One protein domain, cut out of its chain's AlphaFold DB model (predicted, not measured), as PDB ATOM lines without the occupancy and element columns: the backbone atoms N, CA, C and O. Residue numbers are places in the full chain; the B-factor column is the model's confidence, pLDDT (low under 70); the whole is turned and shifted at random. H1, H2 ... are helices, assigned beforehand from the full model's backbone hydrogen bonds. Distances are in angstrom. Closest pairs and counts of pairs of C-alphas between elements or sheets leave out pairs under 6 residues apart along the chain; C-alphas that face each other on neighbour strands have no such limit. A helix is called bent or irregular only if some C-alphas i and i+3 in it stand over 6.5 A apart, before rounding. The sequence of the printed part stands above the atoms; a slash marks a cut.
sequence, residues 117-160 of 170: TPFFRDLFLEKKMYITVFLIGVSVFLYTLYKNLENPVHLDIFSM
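This is residues 117 to 160 of the 170 residues of an uncharacterized protein of Elizabethkingia anophelis (UniProt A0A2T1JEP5). One long helix, H2, makes the length of the domain, with the short, uneven helix H1 turned off at its first end to make a corner. At the other end of H2 the backbone turns over through residues 151 to 156 and folds back beside H2, and the printed part closes with the one small turn of H3. The printed part has 44 residues with three named helices, H1, H2 and H3 in that order, and no named strand; the class is all helix. The whole is extended, a rod spanning 42 by 18 by 14 A, with a radius of gyration of the C-alphas of 14.6 A.

H1, residues 117 to 124, and H2, residues 126 to 150, touch only at the corner by their tight link, H2 with residues 128 to 132 alone. Their closest C-alphas are those of Leu 123 and Met 129, 5.0 A apart. Their lines are about perpendicular, at 79 degrees. H3, residues 157 to 160, is close to H2 but not clearly touching: their closest C-alphas, those of Phe 141 and Met 160, are 7.7 A apart. H1 and H3 are apart. Of the O i to N i+4 pairs, 2 of 4 in H1 and 20 of 21 in H2 are within hydrogen-bond range; H1 has 4 of 5 O i to N i+3 pairs within range, and H3 is too short for an O i to N i+4 pair.

H1 begins at C-alpha 117, (125.090, 164.220, 139.124), and measures 10.1 A. It is only just irregular: C-alphas 119 and 122 are 6.9 A apart. H2 runs 36.7 A from C-alpha 126, (123.638, 161.234, 123.719), to C-alpha 150. H3 measures 5.3 A and ends at C-alpha 160, (99.560, 166.503, 122.726).

The two C-alphas farthest apart, those of Pro 118 and Pro 152, are 42.4 A apart. Residues 146 to 154, of which 146 to 150 belong to H2, stand free. The printed part has no cut; the link from H2 to H3 is short, with 6 residues. The mean pLDDT of the printed part is 74.1, with residues 123 to 124, 126 and 151 to 160 under 70.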
ATOM      1  N   THR A 117     124.521 164.321 140.476       82.06
ATOM      2  CA  THR A 117     125.090 164.220 139.124       82.06
ATOM      3  C   THR A 117     125.257 162.783 138.611       82.06
ATOM      4  O   THR A 117     124.877 162.551 137.465       82.06
ATOM      5  N   PRO A 118     125.772 161.796 139.376       83.38
ATOM      6  CA  PRO A 118     125.916 160.432 138.862       83.38
ATOM      7  C   PRO A 118     124.584 159.771 138.481       83.38
ATOM      8  O   PRO A 118     124.571 159.003 137.527       83.38
ATOM      9  N   PHE A 119     123.470 160.106 139.141       81.00
ATOM     10  CA  PHE A 119     122.148 159.557 138.806       81.00
ATOM     11  C   PHE A 119     121.609 160.090 137.476       81.00
ATOM     12  O   PHE A 119     120.919 159.380 136.753       81.00
ATOM     13  N   PHE A 120     121.958 161.330 137.130       77.50
ATOM     14  CA  PHE A 120     121.552 161.952 135.871       77.50
ATOM     15  C   PHE A 120     122.583 161.781 134.756       77.50
ATOM     16  O   PHE A 120     122.283 162.069 133.602       77.50
ATOM     17  N   ARG A 121     123.789 161.289 135.062       76.94
ATOM     18  CA  ARG A 121     124.872 161.118 134.083       76.94
ATOM     19  C   ARG A 121     124.430 160.291 132.879       76.94
ATOM     20  O   ARG A 121     124.738 160.655 131.749       76.94
ATOM     21  N   ASP A 122     123.691 159.213 133.121       74.25
ATOM     22  CA  ASP A 122     123.177 158.345 132.061       74.25
ATOM     23  C   ASP A 122     122.086 159.005 131.214       74.25
ATOM     24  O   ASP A 122     121.922 158.640 130.053       74.25
ATOM     25  N   LEU A 123     121.383 159.997 131.763       68.38
ATOM     26  CA  LEU A 123     120.333 160.744 131.077       68.38
ATOM     27  C   LEU A 123     120.910 161.743 130.059       68.38
ATOM     28  O   LEU A 123     120.240 162.077 129.090       68.38
ATOM     29  N   PHE A 124     122.164 162.172 130.251       68.19
ATOM     30  CA  PHE A 124     122.881 163.106 129.374       68.19
ATOM     31  C   PHE A 124     123.870 162.429 128.409       68.19
ATOM     32  O   PHE A 124     124.570 163.112 127.665       68.19
ATOM     33  N   LEU A 125     123.951 161.094 128.390       75.06
ATOM     34  CA  LEU A 125     124.683 160.381 127.340       75.06
ATOM     35  C   LEU A 125     123.841 160.390 126.063       75.06
ATOM     36  O   LEU A 125     122.739 159.848 126.073       75.06
ATOM     37  N   GLU A 126     124.371 160.949 124.970       67.88
ATOM     38  CA  GLU A 126     123.638 161.234 123.719       67.88
ATOM     39  C   GLU A 126     122.677 160.111 123.304       67.88
ATOM     40  O   GLU A 126     121.486 160.341 123.131       67.88
ATOM     41  N   LYS A 127     123.154 158.862 123.240       71.56
ATOM     42  CA  LYS A 127     122.333 157.710 122.826       71.56
ATOM     43  C   LYS A 127     121.223 157.349 123.819       71.56
ATOM     44  O   LYS A 127     120.143 156.947 123.401       71.56
ATOM     45  N   LYS A 128     121.483 157.467 125.123       73.25
ATOM     46  CA  LYS A 128     120.514 157.133 126.179       73.25
ATOM     47  C   LYS A 128     119.487 158.247 126.364       73.25
ATOM     48  O   LYS A 128     118.325 157.942 126.594       73.25
ATOM     49  N   MET A 129     119.885 159.505 126.166       77.88
ATOM     50  CA  MET A 129     118.998 160.665 126.216       77.88
ATOM     51  C   MET A 129     117.837 160.521 125.225       77.88
ATOM     52  O   MET A 129     116.682 160.652 125.621       77.88
ATOM     53  N   TYR A 130     118.122 160.180 123.961       77.50
ATOM     54  CA  TYR A 130     117.074 159.982 122.952       77.50
ATOM     55  C   TYR A 130     116.111 158.854 123.330       77.50
ATOM     56  O   TYR A 130     114.904 159.010 123.175       77.50
ATOM     57  N   ILE A 131     116.623 157.748 123.881       80.25
ATOM     58  CA  ILE A 131     115.798 156.621 124.336       80.25
ATOM     59  C   ILE A 131     114.917 157.038 125.517       80.25
ATOM     60  O   ILE A 131     113.727 156.742 125.527       80.25
ATOM     61  N   THR A 132     115.467 157.749 126.503       79.56
ATOM     62  CA  THR A 132     114.706 158.228 127.663       79.56
ATOM     63  C   THR A 132     113.614 159.212 127.249       79.56
ATOM     64  O   THR A 132     112.472 159.059 127.674       79.56
ATOM     65  N   VAL A 133     113.928 160.180 126.381       82.75
ATOM     66  CA  VAL A 133     112.941 161.132 125.842       82.75
ATOM     67  C   VAL A 133     111.862 160.402 125.042       82.75
ATOM     68  O   VAL A 133     110.678 160.684 125.216       82.75
ATOM     69  N   PHE A 134     112.248 159.421 124.225       83.38
ATOM     70  CA  PHE A 134     111.313 158.598 123.464       83.38
ATOM     71  C   PHE A 134     110.372 157.801 124.377       83.38
ATOM     72  O   PHE A 134     109.162 157.833 124.176       83.38
ATOM     73  N   LEU A 135     110.891 157.146 125.419       84.44
ATOM     74  CA  LEU A 135     110.080 156.384 126.375       84.44
ATOM     75  C   LEU A 135     109.108 157.273 127.156       84.44
ATOM     76  O   LEU A 135     107.957 156.885 127.347       84.44
ATOM     77  N   ILE A 136     109.538 158.467 127.573       86.44
ATOM     78  CA  ILE A 136     108.651 159.447 128.215       86.44
ATOM     79  C   ILE A 136     107.551 159.869 127.234       86.44
ATOM     80  O   ILE A 136     106.378 159.856 127.598       86.44
ATOM     81  N   GLY A 137     107.906 160.170 125.982       83.50
ATOM     82  CA  GLY A 137     106.945 160.521 124.935       83.50
ATOM     83  C   GLY A 137     105.913 159.419 124.689       83.50
ATOM     84  O   GLY A 137     104.713 159.688 124.688       83.50
ATOM     85  N   VAL A 138     106.356 158.164 124.569       86.62
ATOM     86  CA  VAL A 138     105.472 156.999 124.413       86.62
ATOM     87  C   VAL A 138     104.585 156.812 125.643       86.62
ATOM     88  O   VAL A 138     103.391 156.570 125.497       86.62
ATOM     89  N   SER A 139     105.125 156.962 126.854       84.50
ATOM     90  CA  SER A 139     104.342 156.838 128.087       84.50
ATOM     91  C   SER A 139     103.245 157.900 128.182       84.50
ATOM     92  O   SER A 139     102.122 157.579 128.566       84.50
ATOM     93  N   VAL A 140     103.546 159.152 127.822       84.12
ATOM     94  CA  VAL A 140     102.564 160.248 127.792       84.12
ATOM     95  C   VAL A 140     101.509 159.993 126.717       84.12
ATOM     96  O   VAL A 140     100.315 160.150 126.977       84.12
ATOM     97  N   PHE A 141     101.924 159.531 125.538       81.69
ATOM     98  CA  PHE A 141     101.013 159.179 124.452       81.69
ATOM     99  C   PHE A 141     100.049 158.054 124.854       81.69
ATOM    100  O   PHE A 141      98.837 158.204 124.721       81.69
ATOM    101  N   LEU A 142     100.565 156.961 125.423       83.81
ATOM    102  CA  LEU A 142      99.758 155.829 125.890       83.81
ATOM    103  C   LEU A 142      98.809 156.221 127.024       83.81
ATOM    104  O   LEU A 142      97.650 155.813 127.012       83.81
ATOM    105  N   TYR A 143      99.270 157.033 127.980       82.12
ATOM    106  CA  TYR A 143      98.421 157.557 129.050       82.12
ATOM    107  C   TYR A 143      97.258 158.385 128.491       82.12
ATOM    108  O   TYR A 143      96.112 158.227 128.917       82.12
ATOM    109  N   THR A 144      97.542 159.223 127.497       76.00
ATOM    110  CA  THR A 144      96.535 160.071 126.852       76.00
ATOM    111  C   THR A 144      95.532 159.239 126.053       76.00
ATOM    112  O   THR A 144      94.330 159.478 126.138       76.00
ATOM    113  N   LEU A 145      96.000 158.209 125.341       78.00
ATOM    114  CA  LEU A 145      95.151 157.272 124.601       78.00
ATOM    115  C   LEU A 145      94.241 156.478 125.554       78.00
ATOM    116  O   LEU A 145      93.037 156.394 125.327       78.00
ATOM    117  N   TYR A 146      94.786 155.971 126.664       81.06
ATOM    118  CA  TYR A 146      94.007 155.295 127.705       81.06
ATOM    119  C   TYR A 146      92.911 156.201 128.277       81.06
ATOM    120  O   TYR A 146      91.751 155.799 128.354       81.06
ATOM    121  N   LYS A 147      93.255 157.449 128.617       75.44
ATOM    122  CA  LYS A 147      92.280 158.426 129.115       75.44
ATOM    123  C   LYS A 147      91.202 158.760 128.087       75.44
ATOM    124  O   LYS A 147      90.057 158.963 128.476       75.44
ATOM    125  N   ASN A 148      91.552 158.767 126.803       72.81
ATOM    126  CA  ASN A 148      90.600 159.000 125.726       72.81
ATOM    127  C   ASN A 148      89.615 157.843 125.509       72.81
ATOM    128  O   ASN A 148      88.448 158.082 125.214       72.81
ATOM    129  N   LEU A 149      90.065 156.598 125.684       75.12
ATOM    130  CA  LEU A 149      89.195 155.419 125.623       75.12
ATOM    131  C   LEU A 149      88.202 155.377 126.794       75.12
ATOM    132  O   LEU A 149      87.069 154.943 126.617       75.12
ATOM    133  N   GLU A 150      88.630 155.814 127.981       73.00
ATOM    134  CA  GLU A 150      87.802 155.840 129.194       73.00
ATOM    135  C   GLU A 150      86.774 156.985 129.171       73.00
ATOM    136  O   GLU A 150      85.645 156.811 129.619       73.00
ATOM    137  N   ASN A 151      87.146 158.146 128.621       68.44
ATOM    138  CA  ASN A 151      86.252 159.279 128.389       68.44
ATOM    139  C   ASN A 151      86.591 159.920 127.034       68.44
ATOM    140  O   ASN A 151      87.639 160.570 126.938       68.44
ATOM    141  N   PRO A 152      85.737 159.785 126.000       61.69
ATOM    142  CA  PRO A 152      86.009 160.330 124.676       61.69
ATOM    143  C   PRO A 152      85.903 161.859 124.698       61.69
ATOM    144  O   PRO A 152      84.884 162.454 124.356       61.69
ATOM    145  N   VAL A 153      86.978 162.511 125.124       61.72
ATOM    146  CA  VAL A 153      87.228 163.929 124.875       61.72
ATOM    147  C   VAL A 153      87.728 164.030 123.436       61.72
ATOM    148  O   VAL A 153      88.545 163.215 123.016       61.72
ATOM    149  N   HIS A 154      87.250 164.989 122.645       59.88
ATOM    150  CA  HIS A 154      87.813 165.221 121.313       59.88
ATOM    151  C   HIS A 154      89.334 165.407 121.437       59.88
ATOM    152  O   HIS A 154      89.787 166.332 122.108       59.88
ATOM    153  N   LEU A 155      90.113 164.481 120.862       56.28
ATOM    154  CA  LEU A 155      91.574 164.531 120.892       56.28
ATOM    155  C   LEU A 155      92.029 165.733 120.075       56.28
ATOM    156  O   LEU A 155      92.156 165.652 118.855       56.28
ATOM    157  N   ASP A 156      92.265 166.849 120.752       60.16
ATOM    158  CA  ASP A 156      92.938 167.975 120.138       60.16
ATOM    159  C   ASP A 156      94.430 167.641 120.037       60.16
ATOM    160  O   ASP A 156      95.138 167.559 121.042       60.16
ATOM    161  N   ILE A 157      94.915 167.416 118.818       54.06
ATOM    162  CA  ILE A 157      96.321 167.106 118.529       54.06
ATOM    163  C   ILE A 157      97.245 168.222 119.053       54.06
ATOM    164  O   ILE A 157      98.381 167.942 119.440       54.06
ATOM    165  N   PHE A 158      96.751 169.462 119.171       58.25
ATOM    166  CA  PHE A 158      97.502 170.577 119.752       58.25
ATOM    167  C   PHE A 158      97.719 170.444 121.266       58.25
ATOM    168  O   PHE A 158      98.708 170.960 121.780       58.25
ATOM    169  N   SER A 159      96.875 169.685 121.974       57.06
ATOM    170  CA  SER A 159      97.059 169.378 123.402       57.06
ATOM    171  C   SER A 159      98.132 168.312 123.673       57.06
ATOM    172  O   SER A 159      98.581 168.167 124.809       57.06
ATOM    173  N   MET A 160      98.560 167.575 122.636       53.66
ATOM    174  CA  MET A 160      99.560 166.503 122.726       53.66
ATOM    175  C   MET A 160     100.975 166.927 122.331       53.66
ATOM    176  O   MET A 160     101.916 166.147 122.504       53.66
TER     177      MET A 160